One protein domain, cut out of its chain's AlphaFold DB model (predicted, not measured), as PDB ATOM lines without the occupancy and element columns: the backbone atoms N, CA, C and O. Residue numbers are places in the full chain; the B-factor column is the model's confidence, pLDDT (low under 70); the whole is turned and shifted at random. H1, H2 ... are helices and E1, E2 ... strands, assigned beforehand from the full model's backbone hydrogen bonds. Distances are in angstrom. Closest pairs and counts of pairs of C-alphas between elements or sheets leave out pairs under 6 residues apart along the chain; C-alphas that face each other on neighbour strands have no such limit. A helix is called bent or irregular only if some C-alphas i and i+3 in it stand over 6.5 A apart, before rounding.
ATOM      1  N   CYS A  30     111.783 160.242 130.622       86.69
ATOM      2  CA  CYS A  30     112.905 159.492 130.052       86.69
ATOM      3  C   CYS A  30     113.642 160.281 128.963       86.69
ATOM      4  O   CYS A  30     114.851 160.111 128.784       86.69
ATOM      5  N   VAL A  31     112.920 161.129 128.223       90.81
ATOM      6  CA  VAL A  31     113.475 161.957 127.149       90.81
ATOM      7  C   VAL A  31     113.575 163.391 127.640       90.81
ATOM      8  O   VAL A  31     112.599 164.133 127.679       90.81
ATOM      9  N   ARG A  32     114.790 163.819 127.972       91.50
ATOM     10  CA  ARG A  32     115.041 165.164 128.477       91.50
ATOM     11  C   ARG A  32     115.231 166.142 127.313       91.50
ATOM     12  O   ARG A  32     116.156 165.957 126.515       91.50
ATOM     13  N   PRO A  33     114.421 167.210 127.209       92.62
ATOM     14  CA  PRO A  33     114.680 168.283 126.265       92.62
ATOM     15  C   PRO A  33     115.720 169.253 126.844       92.62
ATOM     16  O   PRO A  33     115.461 169.993 127.794       92.62
ATOM     17  N   LEU A  34     116.908 169.266 126.251       93.00
ATOM     18  CA  LEU A  34     118.011 170.160 126.588       93.00
ATOM     19  C   LEU A  34     117.932 171.401 125.695       93.00
ATOM     20  O   LEU A  34     118.225 171.351 124.495       93.00
ATOM     21  N   ARG A  35     117.496 172.513 126.289       93.44
ATOM     22  CA  ARG A  35     117.347 173.821 125.634       93.44
ATOM     23  C   ARG A  35     118.472 174.755 126.046       93.44
ATOM     24  O   ARG A  35     118.936 174.701 127.176       93.44
ATOM     25  N   ASP A  36     118.886 175.607 125.113       92.75
ATOM     26  CA  ASP A  36     119.943 176.605 125.316       92.75
ATOM     27  C   ASP A  36     121.308 176.003 125.702       92.75
ATOM     28  O   ASP A  36     122.129 176.660 126.335       92.75
ATOM     29  N   TYR A  37     121.597 174.780 125.253       94.44
ATOM     30  CA  TYR A  37     122.924 174.172 125.366       94.44
ATOM     31  C   TYR A  37     123.774 174.466 124.130       94.44
ATOM     32  O   TYR A  37     123.334 174.293 122.989       94.44
ATOM     33  N   LYS A  38     125.024 174.868 124.359       93.56
ATOM     34  CA  LYS A  38     126.041 174.993 123.319       93.56
ATOM     35  C   LYS A  38     126.904 173.743 123.314       93.56
ATOM     36  O   LYS A  38     127.462 173.376 124.341       93.56
ATOM     37  N   VAL A  39     127.041 173.126 122.144       93.88
ATOM     38  CA  VAL A  39     127.874 171.934 121.974       93.88
ATOM     39  C   VAL A  39     129.238 172.280 121.396       93.88
ATOM     40  O   VAL A  39     129.351 173.080 120.462       93.88
ATOM     41  N   THR A  40     130.278 171.666 121.943       92.12
ATOM     42  CA  THR A  40     131.667 171.813 121.510       92.12
ATOM     43  C   THR A  40     132.359 170.453 121.517       92.12
ATOM     44  O   THR A  40     132.016 169.556 122.286       92.12
ATOM     45  N   ALA A  41     133.328 170.276 120.621       91.81
ATOM     46  CA  ALA A  41     134.228 169.131 120.667       91.81
ATOM     47  C   ALA A  41     135.494 169.547 121.436       91.81
ATOM     48  O   ALA A  41     136.151 170.499 120.994       91.81
ATOM     49  N   PRO A  42     135.844 168.885 122.556       89.25
ATOM     50  CA  PRO A  42     137.114 169.121 123.247       89.25
ATOM     51  C   PRO A  42     138.304 168.911 122.301       89.25
ATOM     52  O   PRO A  42     138.250 168.033 121.442       89.25
ATOM     53  N   ALA A  43     139.364 169.714 122.413       86.62
ATOM     54  CA  ALA A  43     140.451 169.748 121.422       86.62
ATOM     55  C   ALA A  43     141.230 168.423 121.289       86.62
ATOM     56  O   ALA A  43     141.769 168.113 120.230       86.62
ATOM     57  N   ASP A  44     141.269 167.650 122.364       85.88
ATOM     58  CA  ASP A  44     141.878 166.328 122.501       85.88
ATOM     59  C   ASP A  44     140.894 165.177 122.228       85.88
ATOM     60  O   ASP A  44     141.263 164.005 122.324       85.88
ATOM     61  N   SER A  45     139.647 165.485 121.862       86.50
ATOM     62  CA  SER A  45     138.620 164.483 121.586       86.50
ATOM     63  C   SER A  45     138.665 163.945 120.158       86.50
ATOM     64  O   SER A  45     139.081 164.597 119.192       86.50
ATOM     65  N   MET A  46     138.110 162.748 120.000       85.19
ATOM     66  CA  MET A  46     137.921 162.112 118.700       85.19
ATOM     67  C   MET A  46     136.991 162.920 117.783       85.19
ATOM     68  O   MET A  46     137.229 163.016 116.576       85.19
ATOM     69  N   ALA A  47     135.952 163.539 118.355       87.19
ATOM     70  CA  ALA A  47     135.030 164.406 117.630       87.19
ATOM     71  C   ALA A  47     135.764 165.608 117.018       87.19
ATOM     72  O   ALA A  47     135.546 165.930 115.850       87.19
ATOM     73  N   PHE A  48     136.690 166.221 117.762       88.50
ATOM     74  CA  PHE A  48     137.499 167.325 117.254       88.50
ATOM     75  C   PHE A  48     138.401 166.870 116.108       88.50
ATOM     76  O   PHE A  48     138.366 167.468 115.032       88.50
ATOM     77  N   MET A  49     139.138 165.766 116.268       85.25
ATOM     78  CA  MET A  49     139.955 165.227 115.173       85.25
ATOM     79  C   MET A  49     139.129 164.984 113.908       85.25
ATOM     80  O   MET A  49     139.545 165.378 112.815       85.25
ATOM     81  N   LYS A  50     137.925 164.423 114.042       86.12
ATOM     82  CA  LYS A  50     137.028 164.204 112.907       86.12
ATOM     83  C   LYS A  50     136.574 165.500 112.229       86.12
ATOM     84  O   LYS A  50     136.498 165.548 111.003       86.12
ATOM     85  N   MET A  51     136.309 166.563 112.991       87.00
ATOM     86  CA  MET A  51     135.939 167.871 112.427       87.00
ATOM     87  C   MET A  51     137.044 168.456 111.542       87.00
ATOM     88  O   MET A  51     136.735 169.132 110.559       87.00
ATOM     89  N   TYR A  52     138.317 168.221 111.883       82.25
ATOM     90  CA  TYR A  52     139.443 168.909 111.244       82.25
ATOM     91  C   TYR A  52     140.260 168.059 110.262       82.25
ATOM     92  O   TYR A  52     140.886 168.628 109.362       82.25
ATOM     93  N   THR A  53     140.204 166.727 110.358       80.56
ATOM     94  CA  THR A  53     140.958 165.809 109.483       80.56
ATOM     95  C   THR A  53     140.736 166.093 107.991       80.56
ATOM     96  O   THR A  53     141.736 166.210 107.278       80.56
ATOM     97  N   PRO A  54     139.503 166.336 107.491       77.94
ATOM     98  CA  PRO A  54     139.293 166.651 106.074       77.94
ATOM     99  C   PRO A  54     140.076 167.880 105.589       77.94
ATOM    100  O   PRO A  54     140.588 167.893 104.469       77.94
ATOM    101  N   TYR A  55     140.227 168.906 106.433       79.31
ATOM    102  CA  TYR A  55     141.000 170.101 106.086       79.31
ATOM    103  C   TYR A  55     142.506 169.824 106.081       79.31
ATOM    104  O   TYR A  55     143.222 170.362 105.235       79.31
ATOM    105  N   MET A  56     142.986 168.955 106.976       74.81
ATOM    106  CA  MET A  56     144.390 168.532 107.013       74.81
ATOM    107  C   MET A  56     144.777 167.736 105.761       74.81
ATOM    108  O   MET A  56     145.858 167.952 105.216       74.81
ATOM    109  N   VAL A  57     143.874 166.892 105.241       71.38
ATOM    110  CA  VAL A  57     144.081 166.193 103.958       71.38
ATOM    111  C   VAL A  57     144.273 167.191 102.812       71.38
ATOM    112  O   VAL A  57     145.195 167.053 102.008       71.38
ATOM    113  N   ILE A  58     143.440 168.234 102.745       70.06
ATOM    114  CA  ILE A  58     143.518 169.263 101.692       70.06
ATOM    115  C   ILE A  58     144.808 170.083 101.797       70.06
ATOM    116  O   ILE A  58     145.384 170.447 100.771       70.06
ATOM    117  N   ALA A  59     145.281 170.353 103.017       68.31
ATOM    118  CA  ALA A  59     146.490 171.134 103.274       68.31
ATOM    119  C   ALA A  59     147.795 170.459 102.792       68.31
ATOM    120  O   ALA A  59     148.868 171.023 102.992       68.31
ATOM    121  N   ARG A  60     147.712 169.290 102.130       61.41
ATOM    122  CA  ARG A  60     148.842 168.521 101.587       61.41
ATOM    123  C   ARG A  60     149.948 168.322 102.609       61.41
ATOM    124  O   ARG A  60     151.125 168.535 102.329       61.41
ATOM    125  N   THR A  61     149.583 167.843 103.792       57.09
ATOM    126  CA  THR A  61     150.561 167.278 104.725       57.09
ATOM    127  C   THR A  61     151.009 165.886 104.244       57.09
ATOM    128  O   THR A  61     150.999 164.926 104.998       57.09
ATOM    129  N   GLU A  62     151.368 165.757 102.961       53.44
ATOM    130  CA  GLU A  62     151.899 164.522 102.357       53.44
ATOM    131  C   GLU A  62     153.303 164.193 102.911       53.44
ATOM    132  O   GLU A  62     153.735 163.042 102.881       53.44
ATOM    133  N   ASP A  63     153.980 165.183 103.501       55.38
ATOM    134  CA  ASP A  63     155.327 165.061 104.072       55.38
ATOM    135  C   ASP A  63     155.388 164.399 105.465       55.38
ATOM    136  O   ASP A  63     156.481 164.162 105.975       55.38
ATOM    137  N   THR A  64     154.260 164.066 106.110       58.41
ATOM    138  CA  THR A  64     154.283 163.378 107.421       58.41
ATOM    139  C   THR A  64     154.352 161.855 107.315       58.41
ATOM    140  O   THR A  64     154.561 161.194 108.329       58.41
ATOM    141  N   GLY A  65     154.190 161.270 106.120       61.03
ATOM    142  CA  GLY A  65     154.161 159.811 105.941       61.03
ATOM    143  C   GLY A  65     152.939 159.119 106.567       61.03
ATOM    144  O   GLY A  65     152.878 157.890 106.591       61.03
ATOM    145  N   PHE A  66     151.963 159.890 107.057       66.12
ATOM    146  CA  PHE A  66     150.715 159.404 107.640       66.12
ATOM    147  C   PHE A  66     149.564 159.533 106.637       66.12
ATOM    148  O   PHE A  66     149.278 160.617 106.132       66.12
ATOM    149  N   ASP A  67     148.873 158.423 106.374       75.69
ATOM    150  CA  ASP A  67     147.672 158.403 105.535       75.69
ATOM    151  C   ASP A  67     146.462 158.899 106.342       75.69
ATOM    152  O   ASP A  67     145.754 158.132 107.002       75.69
ATOM    153  N   LEU A  68     146.251 160.216 106.313       73.94
ATOM    154  CA  LEU A  68     145.148 160.886 107.001       73.94
ATOM    155  C   LEU A  68     143.766 160.417 106.514       73.94
ATOM    156  O   LEU A  68     142.825 160.420 107.302       73.94
ATOM    157  N   ALA A  69     143.633 159.979 105.257       76.94
ATOM    158  CA  ALA A  69     142.369 159.452 104.742       76.94
ATOM    159  C   ALA A  69     142.038 158.094 105.378       76.94
ATOM    160  O   ALA A  69     140.912 157.860 105.813       76.94
ATOM    161  N   ARG A  70     143.038 157.217 105.523       79.12
ATOM    162  CA  ARG A  70     142.875 155.963 106.275       79.12
ATOM    163  C   ARG A  70     142.614 156.190 107.755       79.12
ATOM    164  O   ARG A  70     141.878 155.411 108.352       79.12
ATOM    165  N   MET A  71     143.212 157.223 108.346       77.12
ATOM    166  CA  MET A  71     142.934 157.597 109.730       77.12
ATOM    167  C   MET A  71     141.477 158.041 109.890       77.12
ATOM    168  O   MET A  71     140.797 157.558 110.786       77.12
ATOM    169  N   ASP A  72     140.974 158.877 108.982       78.69
ATOM    170  CA  ASP A  72     139.580 159.327 108.976       78.69
ATOM    171  C   ASP A  72     138.580 158.157 108.883       78.69
ATOM    172  O   ASP A  72     137.612 158.101 109.646       78.69
ATOM    173  N   GLU A  73     138.858 157.179 108.009       81.19
ATOM    174  CA  GLU A  73     138.085 155.933 107.918       81.19
ATOM    175  C   GLU A  73     138.196 155.072 109.185       81.19
ATOM    176  O   GLU A  73     137.220 154.452 109.608       81.19
ATOM    177  N   ALA A  74     139.389 154.978 109.775       79.81
ATOM    178  CA  ALA A  74     139.607 154.203 110.991       79.81
ATOM    179  C   ALA A  74     138.843 154.808 112.173       79.81
ATOM    180  O   ALA A  74     138.231 154.065 112.937       79.81
ATOM    181  N   LEU A  75     138.813 156.138 112.277       77.19
ATOM    182  CA  LEU A  75     138.040 156.852 113.286       77.19
ATOM    183  C   LEU A  75     136.535 156.581 113.114       77.19
ATOM    184  O   LEU A  75     135.884 156.181 114.072       77.19
ATOM    185  N   GLU A  76     135.978 156.668 111.902       77.62
ATOM    186  CA  GLU A  76     134.558 156.317 111.676       77.62
ATOM    187  C   GLU A  76     134.212 154.867 112.028       77.62
ATOM    188  O   GLU A  76     133.077 154.571 112.399       77.62
ATOM    189  N   ARG A  77     135.169 153.943 111.893       80.00
ATOM    190  CA  ARG A  77     134.968 152.530 112.242       80.00
ATOM    191  C   ARG A  77     135.158 152.246 113.730       80.00
ATOM    192  O   ARG A  77     134.614 151.254 114.209       80.00
ATOM    193  N   ALA A  78     135.932 153.063 114.441       78.75
ATOM    194  CA  ALA A  78     136.265 152.839 115.844       78.75
ATOM    195  C   ALA A  78     135.085 153.138 116.779       78.75
ATOM    196  O   ALA A  78     134.818 152.361 117.694       78.75
ATOM    197  N   LYS A  79     134.340 154.220 116.521       83.25
ATOM    198  CA  LYS A  79     133.108 154.559 117.249       83.25
ATOM    199  C   LYS A  79     131.962 154.776 116.273       83.25
ATOM    200  O   LYS A  79     132.141 155.373 115.225       83.25
ATOM    201  N   GLY A  80     130.763 154.333 116.651       85.19
ATOM    202  CA  GLY A  80     129.526 154.588 115.897       85.19
ATOM    203  C   GLY A  80     128.852 155.926 116.232       85.19
ATOM    204  O   GLY A  80     127.763 156.216 115.729       85.19
ATOM    205  N   TYR A  81     129.467 156.727 117.103       89.94
ATOM    206  CA  TYR A  81     128.929 157.985 117.608       89.94
ATOM    207  C   TYR A  81     130.043 159.004 117.883       89.94
ATOM    208  O   TYR A  81     131.193 158.636 118.109       89.94
ATOM    209  N   TYR A  82     129.680 160.284 117.894       91.12
ATOM    210  CA  TYR A  82     130.519 161.389 118.352       91.12
ATOM    211  C   TYR A  82     130.062 161.856 119.725       91.12
ATOM    212  O   TYR A  82     128.867 162.054 119.933       91.12
ATOM    213  N   GLU A  83     131.011 162.075 120.627       93.06
ATOM    214  CA  GLU A  83     130.780 162.709 121.926       93.06
ATOM    215  C   GLU A  83     131.110 164.195 121.835       93.06
ATOM    216  O   GLU A  83     132.195 164.577 121.398       93.06
ATOM    217  N   LEU A  84     130.158 165.033 122.237       93.81
ATOM    218  CA  LEU A  84     130.329 166.474 122.347       93.81
ATOM    219  C   LEU A  84     130.033 166.918 123.772       93.81
ATOM    220  O   LEU A  84     129.077 166.449 124.387       93.81
ATOM    221  N   LEU A  85     130.824 167.862 124.266       94.81
ATOM    222  CA  LEU A  85     130.534 168.547 125.513       94.81
ATOM    223  C   LEU A  85     129.409 169.547 125.256       94.81
ATOM    224  O   LEU A  85     129.489 170.357 124.334       94.81
ATOM    225  N   ALA A  86     128.354 169.479 126.053       95.19
ATOM    226  CA  ALA A  86     127.251 170.415 126.031       95.19
ATOM    227  C   ALA A  86     127.277 171.244 127.311       95.19
ATOM    228  O   ALA A  86     127.171 170.707 128.411       95.19
ATOM    229  N   GLU A  87     127.384 172.557 127.150       94.94
ATOM    230  CA  GLU A  87     127.396 173.520 128.248       94.94
ATOM    231  C   GLU A  87     126.131 174.375 128.174       94.94
ATOM    232  O   GLU A  87     125.771 174.873 127.098       94.94
ATOM    233  N   SER A  88     125.438 174.540 129.299       94.00
ATOM    234  CA  SER A  88     124.262 175.406 129.356       94.00
ATOM    235  C   SER A  88     124.671 176.864 129.139       94.00
ATOM    236  O   SER A  88     125.585 177.392 129.772       94.00
ATOM    237  N   SER A  89     123.968 177.549 128.236       90.62
ATOM    238  CA  SER A  89     124.177 178.982 127.985       90.62
ATOM    239  C   SER A  89     123.638 179.851 129.125       90.62
ATOM    240  O   SER A  89     123.933 181.045 129.165       90.62
ATOM    241  N   VAL A  90     122.818 179.278 130.015       91.06
ATOM    242  CA  VAL A  90     122.223 179.965 131.170       91.06
ATOM    243  C   VAL A  90     123.108 179.807 132.403       91.06
ATOM    244  O   VAL A  90     123.372 180.794 133.087       91.06
ATOM    245  N   ASP A  91     123.590 178.588 132.657       91.06
ATOM    246  CA  ASP A  91     124.492 178.270 133.764       91.06
ATOM    247  C   ASP A  91     125.700 177.458 133.260       91.06
ATOM    248  O   ASP A  91     125.587 176.251 133.059       91.06
ATOM    249  N   PRO A  92     126.881 178.077 133.097       87.38
ATOM    250  CA  PRO A  92     128.078 177.387 132.612       87.38
ATOM    251  C   PRO A  92     128.574 176.231 133.497       87.38
ATOM    252  O   PRO A  92     129.451 175.479 133.069       87.38
ATOM    253  N   SER A  93     128.077 176.107 134.734       87.44
ATOM    254  CA  SER A  93     128.386 174.967 135.602       87.44
ATOM    255  C   SER A  93     127.593 173.710 135.233       87.44
ATOM    256  O   SER A  93     128.042 172.600 135.520       87.44
ATOM    257  N   GLU A  94     126.461 173.862 134.539       91.88
ATOM    258  CA  GLU A  94     125.704 172.740 133.996       91.88
ATOM    259  C   GLU A  94     126.351 172.252 132.700       91.88
ATOM    260  O   GLU A  94     126.227 172.858 131.628       91.88
ATOM    261  N   LYS A  95     127.028 171.110 132.811       94.69
ATOM    262  CA  LYS A  95     127.650 170.420 131.689       94.69
ATOM    263  C   LYS A  95     127.140 168.992 131.581       94.69
ATOM    264  O   LYS A  95     126.894 168.322 132.581       94.69
ATOM    265  N   CYS A  96     127.022 168.516 130.354       95.31
ATOM    266  CA  CYS A  96     126.743 167.119 130.055       95.31
ATOM    267  C   CYS A  96     127.430 166.712 128.751       95.31
ATOM    268  O   CYS A  96     127.953 167.546 128.015       95.31
ATOM    269  N   VAL A  97     127.443 165.418 128.464       96.50
ATOM    270  CA  VAL A  97     128.008 164.851 127.242       96.50
ATOM    271  C   VAL A  97     126.864 164.404 126.350       96.50
ATOM    272  O   VAL A  97     126.010 163.628 126.771       96.50
ATOM    273  N   LEU A  98     126.855 164.865 125.105       96.19
ATOM    274  CA  LEU A  98     125.882 164.460 124.099       96.19
ATOM    275  C   LEU A  98     126.526 163.525 123.089       96.19
ATOM    276  O   LEU A  98     127.504 163.884 122.429       96.19
ATOM    277  N   ARG A  99     125.940 162.338 122.938       95.06
ATOM    278  CA  ARG A  99     126.329 161.361 121.927       95.06
ATOM    279  C   ARG A  99     125.421 161.469 120.715       95.06
ATOM    280  O   ARG A  99     124.202 161.313 120.804       95.06
ATOM    281  N   PHE A 100     126.036 161.709 119.564       93.38
ATOM    282  CA  PHE A 100     125.369 161.767 118.270       93.38
ATOM    283  C   PHE A 100     125.793 160.570 117.434       93.38
ATOM    284  O   PHE A 100     126.979 160.392 117.171       93.38
ATOM    285  N   ASN A 101     124.841 159.770 116.965       90.75
ATOM    286  CA  ASN A 101     125.147 158.719 115.997       90.75
ATOM    287  C   ASN A 101     125.758 159.343 114.726       90.75
ATOM    288  O   ASN A 101     125.243 160.338 114.214       90.75
ATOM    289  N   ILE A 102     126.833 158.755 114.195       85.69
ATOM    290  CA  ILE A 102     127.535 159.277 113.006       85.69
ATOM    291  C   ILE A 102     126.595 159.382 111.792       85.69
ATOM    292  O   ILE A 102     126.717 160.303 110.986       85.69
ATOM    293  N   GLY A 103     125.612 158.485 111.685       83.62
ATOM    294  CA  GLY A 103     124.581 158.490 110.645       83.62
ATOM    295  C   GLY A 103     123.344 159.344 110.950       83.62
ATOM    296  O   GLY A 103     122.397 159.324 110.162       83.62
ATOM    297  N   ALA A 104     123.298 160.071 112.074       83.94
ATOM    298  CA  ALA A 104     122.134 160.882 112.450       83.94
ATOM    299  C   ALA A 104     122.026 162.197 111.665       83.94
ATOM    300  O   ALA A 104     120.937 162.770 111.568       83.94
ATOM    301  N   PHE A 105     123.128 162.688 111.097       85.06
ATOM    302  CA  PHE A 105     123.142 163.980 110.420       85.06
ATOM    303  C   PHE A 105     122.388 163.933 109.088       85.06
ATOM    304  O   PHE A 105     122.660 163.121 108.203       85.06
ATOM    305  N   ARG A 106     121.410 164.829 108.942       83.56
ATOM    306  CA  ARG A 106     120.569 164.971 107.745       83.56
ATOM    307  C   ARG A 106     120.723 166.363 107.148       83.56
ATOM    308  O   ARG A 106     121.321 167.246 107.748       83.56
ATOM    309  N   ASN A 107     120.156 166.565 105.957       79.88
ATOM    310  CA  ASN A 107     120.129 167.863 105.266       79.88
ATOM    311  C   ASN A 107     121.518 168.478 105.030       79.88
ATOM    312  O   ASN A 107     121.638 169.695 104.939       79.88
ATOM    313  N   ASN A 108     122.545 167.632 104.897       80.25
ATOM    314  CA  ASN A 108     123.928 168.049 104.668       80.25
ATOM    315  C   ASN A 108     124.527 168.908 105.800       80.25
ATOM    316  O   ASN A 108     125.464 169.663 105.555       80.25
ATOM    317  N   TYR A 109     123.999 168.790 107.020       85.31
ATOM    318  CA  TYR A 109     124.691 169.268 108.215       85.31
ATOM    319  C   TYR A 109     125.799 168.291 108.604       85.31
ATOM    320  O   TYR A 109     125.634 167.079 108.472       85.31
ATOM    321  N   GLY A 110     126.917 168.821 109.087       85.12
ATOM    322  CA  GLY A 110     128.014 168.056 109.663       85.12
ATOM    323  C   GLY A 110     128.229 168.363 111.144       85.12
ATOM    324  O   GLY A 110     127.587 169.231 111.738       85.12
ATOM    325  N   LEU A 111     129.205 167.673 111.735       85.19
ATOM    326  CA  LEU A 111     129.604 167.841 113.136       85.19
ATOM    327  C   LEU A 111     130.012 169.293 113.462       85.19
ATOM    328  O   LEU A 111     129.745 169.797 114.550       85.19
ATOM    329  N   THR A 112     130.595 169.997 112.487       85.81
ATOM    330  CA  THR A 112     131.001 171.409 112.584       85.81
ATOM    331  C   THR A 112     129.848 172.400 112.695       85.81
ATOM    332  O   THR A 112     130.058 173.516 113.171       85.81
ATOM    333  N   ASP A 113     128.650 172.024 112.249       87.81
ATOM    334  CA  ASP A 113     127.504 172.933 112.215       87.81
ATOM    335  C   ASP A 113     126.774 172.989 113.557       87.81
ATOM    336  O   ASP A 113     126.284 174.051 113.935       87.81
ATOM    337  N   LEU A 114     126.769 171.890 114.320       88.00
ATOM    338  CA  LEU A 114     126.050 171.776 115.595       88.00
ATOM    339  C   LEU A 114     126.405 172.900 116.577       88.00
ATOM    340  O   LEU A 114     125.518 173.542 117.130       88.00
ATOM    341  N   GLY A 115     127.698 173.203 116.735       85.62
ATOM    342  CA  GLY A 115     128.167 174.259 117.642       85.62
ATOM    343  C   GLY A 115     127.802 175.686 117.208       85.62
ATOM    344  O   GLY A 115     128.041 176.637 117.953       85.62
ATOM    345  N   ARG A 116     127.245 175.859 116.001       88.25
ATOM    346  CA  ARG A 116     126.809 177.148 115.436       88.25
ATOM    347  C   ARG A 116     125.288 177.268 115.329       88.25
ATOM    348  O   ARG A 116     124.799 178.302 114.878       88.25
ATOM    349  N   MET A 117     124.543 176.237 115.720       88.88
ATOM    350  CA  MET A 117     123.086 176.200 115.633       88.88
ATOM    351  C   MET A 117     122.456 176.319 117.022       88.88
ATOM    352  O   MET A 117     122.966 175.784 118.001       88.88
ATOM    353  N   ARG A 118     121.304 176.993 117.103       89.81
ATOM    354  CA  ARG A 118     120.464 176.991 118.307       89.81
ATOM    355  C   ARG A 118     119.494 175.818 118.223       89.81
ATOM    356  O   ARG A 118     118.394 175.957 117.689       89.81
ATOM    357  N   LEU A 119     119.955 174.657 118.668       91.81
ATOM    358  CA  LEU A 119     119.188 173.416 118.652       91.81
ATOM    359  C   LEU A 119     118.596 173.127 120.029       91.81
ATOM    360  O   LEU A 119     119.150 173.509 121.058       91.81
ATOM    361  N   VAL A 120     117.479 172.413 120.014       93.69
ATOM    362  CA  VAL A 120     116.928 171.708 121.166       93.69
ATOM    363  C   VAL A 120     117.251 170.236 120.986       93.69
ATOM    364  O   VAL A 120     116.944 169.661 119.936       93.69
ATOM    365  N   TYR A 121     117.892 169.643 121.990       94.19
ATOM    366  CA  TYR A 121     118.295 168.240 121.970       94.19
ATOM    367  C   TYR A 121     117.337 167.431 122.839       94.19
ATOM    368  O   TYR A 121     117.287 167.623 124.047       94.19
ATOM    369  N   HIS A 122     116.583 166.522 122.233       94.12
ATOM    370  CA  HIS A 122     115.827 165.502 122.949       94.12
ATOM    371  C   HIS A 122     116.748 164.308 123.160       94.12
ATOM    372  O   HIS A 122     117.137 163.641 122.191       94.12
ATOM    373  N   ALA A 123     117.136 164.082 124.410       95.25
ATOM    374  CA  ALA A 123     118.194 163.147 124.738       95.25
ATOM    375  C   ALA A 123     117.822 162.261 125.933       95.25
ATOM    376  O   ALA A 123     117.103 162.682 126.836       95.25
ATOM    377  N   ILE A 124     118.310 161.023 125.923       95.00
ATOM    378  CA  ILE A 124     118.032 160.015 126.954       95.00
ATOM    379  C   ILE A 124     119.296 159.818 127.779       95.00
ATOM    380  O   ILE A 124     120.369 159.643 127.205       95.00
ATOM    381  N   LEU A 125     119.180 159.839 129.108       95.44
ATOM    382  CA  LEU A 125     120.309 159.573 129.998       95.44
ATOM    383  C   LEU A 125     120.747 158.111 129.853       95.44
ATOM    384  O   LEU A 125     119.948 157.196 130.040       95.44
ATOM    385  N   VAL A 126     122.020 157.892 129.535       94.88
ATOM    386  CA  VAL A 126     122.577 156.557 129.246       94.88
ATOM    387  C   VAL A 126     123.792 156.208 130.099       94.88
ATOM    388  O   VAL A 126     124.207 155.051 130.128       94.88
ATOM    389  N   GLY A 127     124.361 157.177 130.813       93.69
ATOM    390  CA  GLY A 127     125.483 156.942 131.712       93.69
ATOM    391  C   GLY A 127     126.075 158.234 132.254       93.69
ATOM    392  O   GLY A 127     125.439 159.284 132.219       93.69
ATOM    393  N   SER A 128     127.312 158.144 132.729       93.44
ATOM    394  CA  SER A 128     128.100 159.269 133.227       93.44
ATOM    395  C   SER A 128     129.557 159.116 132.792       93.44
ATOM    396  O   SER A 128     130.053 157.991 132.735       93.44
ATOM    397  N   SER A 129     130.248 160.220 132.527       91.00
ATOM    398  CA  SER A 129     131.672 160.253 132.171       91.00
ATOM    399  C   SER A 129     132.335 161.507 132.741       91.00
ATOM    400  O   SER A 129     131.645 162.418 133.183       91.00
ATOM    401  N   THR A 130     133.660 161.579 132.747       90.69
ATOM    402  CA  THR A 130     134.392 162.806 133.097       90.69
ATOM    403  C   THR A 130     134.773 163.559 131.825       90.69
ATOM    404  O   THR A 130     134.828 162.973 130.746       90.69
ATOM    405  N   GLU A 131     135.044 164.864 131.923       86.62
ATOM    406  CA  GLU A 131     135.469 165.657 130.756       86.62
ATOM    407  C   GLU A 131     136.764 165.094 130.137       86.62
ATOM    408  O   GLU A 131     136.862 164.961 128.919       86.62
ATOM    409  N   ALA A 132     137.706 164.647 130.977       86.25
ATOM    410  CA  ALA A 132     138.936 163.978 130.547       86.25
ATOM    411  C   ALA A 132     138.675 162.633 129.845       86.25
ATOM    412  O   ALA A 132     139.452 162.225 128.981       86.25
ATOM    413  N   GLY A 133     137.561 161.967 130.166       85.50
ATOM    414  CA  GLY A 133     137.126 160.738 129.510       85.50
ATOM    415  C   GLY A 133     136.758 160.909 128.033       85.50
ATOM    416  O   GLY A 133     136.688 159.915 127.326       85.50
ATOM    417  N   LEU A 134     136.547 162.140 127.545       85.88
ATOM    418  CA  LEU A 134     136.289 162.408 126.121       85.88
ATOM    419  C   LEU A 134     137.578 162.468 125.285       85.88
ATOM    420  O   LEU A 134     137.509 162.495 124.050       85.88
ATOM    421  N   SER A 135     138.737 162.545 125.940       86.62
ATOM    422  CA  SER A 135     140.033 162.612 125.273       86.62
ATOM    423  C   SER A 135     140.362 161.290 124.580       86.62
ATOM    424  O   SER A 135     140.018 160.206 125.047       86.62
ATOM    425  N   VAL A 136     141.079 161.356 123.460       83.44
ATOM    426  CA  VAL A 136     141.522 160.140 122.759       83.44
ATOM    427  C   VAL A 136     142.532 159.338 123.571       83.44
ATOM    428  O   VAL A 136     142.562 158.115 123.461       83.44
ATOM    429  N   ASP A 137     143.301 159.997 124.434       83.19
ATOM    430  CA  ASP A 137     144.204 159.311 125.353       83.19
ATOM    431  C   ASP A 137     143.428 158.442 126.353       83.19
ATOM    432  O   ASP A 137     143.834 157.310 126.613       83.19
ATOM    433  N   ALA A 138     142.284 158.917 126.860       83.75
ATOM    434  CA  ALA A 138     141.414 158.129 127.735       83.75
ATOM    435  C   ALA A 138     140.733 156.953 127.012       83.75
ATOM    436  O   ALA A 138     140.443 155.938 127.637       83.75
ATOM    437  N   GLU A 139     140.505 157.071 125.703       76.62
ATOM    438  CA  GLU A 139     139.945 156.002 124.862       76.62
ATOM    439  C   GLU A 139     140.977 154.934 124.476       76.62
ATOM    440  O   GLU A 139     140.625 153.782 124.214       76.62
ATOM    441  N   MET A 140     142.251 155.323 124.389       74.06
ATOM    442  CA  MET A 140     143.347 154.463 123.935       74.06
ATOM    443  C   MET A 140     144.158 153.866 125.091       74.06
ATOM    444  O   MET A 140     144.760 152.802 124.935       74.06
ATOM    445  N   GLY A 141     144.162 154.526 126.250       62.84
ATOM    446  CA  GLY A 141     144.511 153.906 127.521       62.84
ATOM    447  C   GLY A 141     143.425 152.907 127.918       62.84
ATOM    448  O   GLY A 141     142.252 153.157 127.684       62.84
ATOM    449  N   VAL A 168     134.675 165.950 138.242       83.81
ATOM    450  CA  VAL A 168     133.242 166.214 138.132       83.81
ATOM    451  C   VAL A 168     132.666 165.232 137.114       83.81
ATOM    452  O   VAL A 168     133.037 165.249 135.941       83.81
ATOM    453  N   LEU A 169     131.777 164.357 137.584       90.94
ATOM    454  CA  LEU A 169     131.038 163.443 136.724       90.94
ATOM    455  C   LEU A 169     129.977 164.226 135.951       90.94
ATOM    456  O   LEU A 169     129.175 164.954 136.531       90.94
ATOM    457  N   LEU A 170     129.985 164.043 134.638       93.75
ATOM    458  CA  LEU A 170     129.043 164.601 133.686       93.75
ATOM    459  C   LEU A 170     128.069 163.514 133.251       93.75
ATOM    460  O   LEU A 170     128.477 162.403 132.909       93.75
ATOM    461  N   ASP A 171     126.787 163.848 133.203       95.75
ATOM    462  CA  ASP A 171     125.780 162.973 132.614       95.75
ATOM    463  C   ASP A 171     126.045 162.784 131.116       95.75
ATOM    464  O   ASP A 171     126.334 163.741 130.396       95.75
ATOM    465  N   VAL A 172     125.895 161.554 130.632       96.56
ATOM    466  CA  VAL A 172     125.998 161.203 129.214       96.56
ATOM    467  C   VAL A 172     124.602 160.929 128.682       96.56
ATOM    468  O   VAL A 172     123.899 160.058 129.199       96.56
ATOM    469  N   TYR A 173     124.227 161.633 127.618       96.69
ATOM    470  CA  TYR A 173     122.943 161.477 126.954       96.69
ATOM    471  C   TYR A 173     123.101 161.025 125.499       96.69
ATOM    472  O   TYR A 173     123.904 161.580 124.748       96.69
ATOM    473  N   ASP A 174     122.272 160.072 125.073       95.62
ATOM    474  CA  ASP A 174     122.091 159.744 123.657       95.62
ATOM    475  C   ASP A 174     121.053 160.674 123.042       95.62
ATOM    476  O   ASP A 174     119.901 160.719 123.479       95.62
ATOM    477  N   VAL A 175     121.454 161.416 122.011       95.19
ATOM    478  CA  VAL A 175     120.554 162.331 121.310       95.19
ATOM    479  C   VAL A 175     119.707 161.546 120.314       95.19
ATOM    480  O   VAL A 175     120.217 160.989 119.341       95.19
ATOM    481  N   VAL A 176     118.394 161.544 120.540       92.38
ATOM    482  CA  VAL A 176     117.411 160.878 119.673       92.38
ATOM    483  C   VAL A 176     116.935 161.824 118.575       92.38
ATOM    484  O   VAL A 176     116.801 161.434 117.413       92.38
ATOM    485  N   LEU A 177     116.707 163.089 118.933       91.62
ATOM    486  CA  LEU A 177     116.241 164.124 118.019       91.62
ATOM    487  C   LEU A 177     116.886 165.462 118.377       91.62
ATOM    488  O   LEU A 177     116.837 165.894 119.524       91.62
ATOM    489  N   ALA A 178     117.428 166.152 117.377       91.38
ATOM    490  CA  ALA A 178     117.891 167.526 117.510       91.38
ATOM    491  C   ALA A 178     117.265 168.383 116.412       91.38
ATOM    492  O   ALA A 178     117.234 167.989 115.243       91.38
ATOM    493  N   GLY A 179     116.763 169.556 116.777       89.88
ATOM    494  CA  GLY A 179     116.097 170.440 115.831       89.88
ATOM    495  C   GLY A 179     115.972 171.858 116.355       89.88
ATOM    496  O   GLY A 179     116.173 172.124 117.536       89.88
ATOM    497  N   VAL A 180     115.646 172.783 115.457       87.81
ATOM    498  CA  VAL A 180     115.312 174.154 115.842       87.81
ATOM    499  C   VAL A 180     113.835 174.176 116.216       87.81
ATOM    500  O   VAL A 180     112.978 173.998 115.351       87.81
ATOM    501  N   GLU A 181     113.527 174.421 117.485       83.31
ATOM    502  CA  GLU A 181     112.172 174.796 117.885       83.31
ATOM    503  C   GLU A 181     111.950 176.262 117.488       83.31
ATOM    504  O   GLU A 181     112.580 177.171 118.030       83.31
ATOM    505  N   HIS A 182     111.076 176.511 116.511       61.59
ATOM    506  CA  HIS A 182     110.495 177.843 116.339       61.59
ATOM    507  C   HIS A 182     109.351 177.982 117.345       61.59
ATOM    508  O   HIS A 182     108.218 177.592 117.073       61.59
ATOM    509  N   GLY A 183     109.681 178.498 118.526       56.00
ATOM    510  CA  GLY A 183     108.702 179.037 119.463       56.00
ATOM    511  C   GLY A 183     108.358 180.476 119.078       56.00
ATOM    512  O   GLY A 183     109.265 181.282 118.875       56.00
ATOM    513  N   VAL A 184     107.056 180.720 118.931       39.19
ATOM    514  CA  VAL A 184     106.352 181.990 118.662       39.19
ATOM    515  C   VAL A 184     106.799 183.130 119.573       39.19
ATOM    516  O   VAL A 184     106.999 182.868 120.779       39.19
TER     517      VAL A 184
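Overview. This is residues 30 to 141 and 168 to 184 of the 184 residues of an uncharacterized protein of Aeromicrobium chenweiae (UniProt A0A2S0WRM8). One strongly twisted sheet of six strands is folded back on itself into two leaves, E1 and E5 facing E4, E3 and E2, with E6 as the hinge. From one end of this folded sheet the helical hairpin H1 and H2 runs out along the long axis, with residues 58 to 66 at its tip sticking out free, while the small helices H3 and H4 lie by the sheet and the small helix H5, off the sheet, comes near the first residue of H1, Met 46. The 129 printed residues hold five named helices and six named strands, in the order E1 E2 H1 H2 E3 E4 H3 E5 H4 H5 E6, and the class is mixed. The sheet runs E1 E5 E6 E4 E3 E2, antiparallel but for the parallel pair E6 and E4. The whole is compact, with a radius of gyration of the C-alphas of 15.5 A, and only just elongated, spanning 52 by 34 by 23 A.

Along the chain. E1, residues 31 to 34, begins at C-alpha 31 (113.475, 161.957, 127.149) and runs on into E2, residues 37 to 40, at 82 degrees. H1, residues 46 to 58, is 19.3 A long and irregular, with C-alphas 51 and 54 7.3 A apart. H2, residues 68 to 78, measures 14.9 A. E3, residues 81 to 88, measures 21.5 A, and E4, residues 95 to 101, 19.7 A. H3 is residues 111 to 114. E5, residues 120 to 130, measures 22.9 A and bends by 91 degrees at residue 127. H4 is residues 131 to 134 and H5 residues 136 to 140. E6, residues 169 to 179, measures 26.6 A, bends by 79 degrees at residue 176 and ends at C-alpha 179 (116.097, 170.440, 115.831).

Arrangement. In the sheet, N 32 and O 123 of E1 and E5 are 2.8 A apart, N 129 and O 170 of E5 and E6 2.8 A, N 99 and O 173 of E4 and E6 2.8 A, N 84 and O 98 of the hairpin E3 and E4 2.9 A, and N 40 and O 85 of E2 and E3 2.8 A. H1 only grazes the sheet, with residues 46 to 50, and H4 only grazes it with residues 131 to 134. H1 and H2 touch at a shallow tilt of 24 degrees, opposite ways; their closest C-alphas, of Val 57 and Leu 68, are 6.2 A apart. H3 is on the sheet at a height of 7.8 A, and with residues 47 to 51 alone H1 only just touches it, with 3 pairs of C-alphas within 8 A, the closest those of Met 51 and Thr 112 at 6.1 A. H2 and H5 are not on the sheet. H5 is close to H1 but not clearly touching, the closest C-alphas being those of Met 46 and Val 136, 5.8 A apart. Each O i to N i+4 pair is within hydrogen-bond range in H2 and H5, 7 of 9 are in H1, and H3 and H4 are too short for such a pair.

Size, cuts and confidence. The C-alphas farthest apart, of Gly 65 and Val 184, are 54.2 A apart. Residues 142 to 167 are not printed, and C-alphas 141 and 168 stand 19.8 A apart across the cut. Of the links that are printed whole, none is long. The mean pLDDT of the printed part is 84.9; residues 59 to 66, 141 and 182 to 184 are under 70.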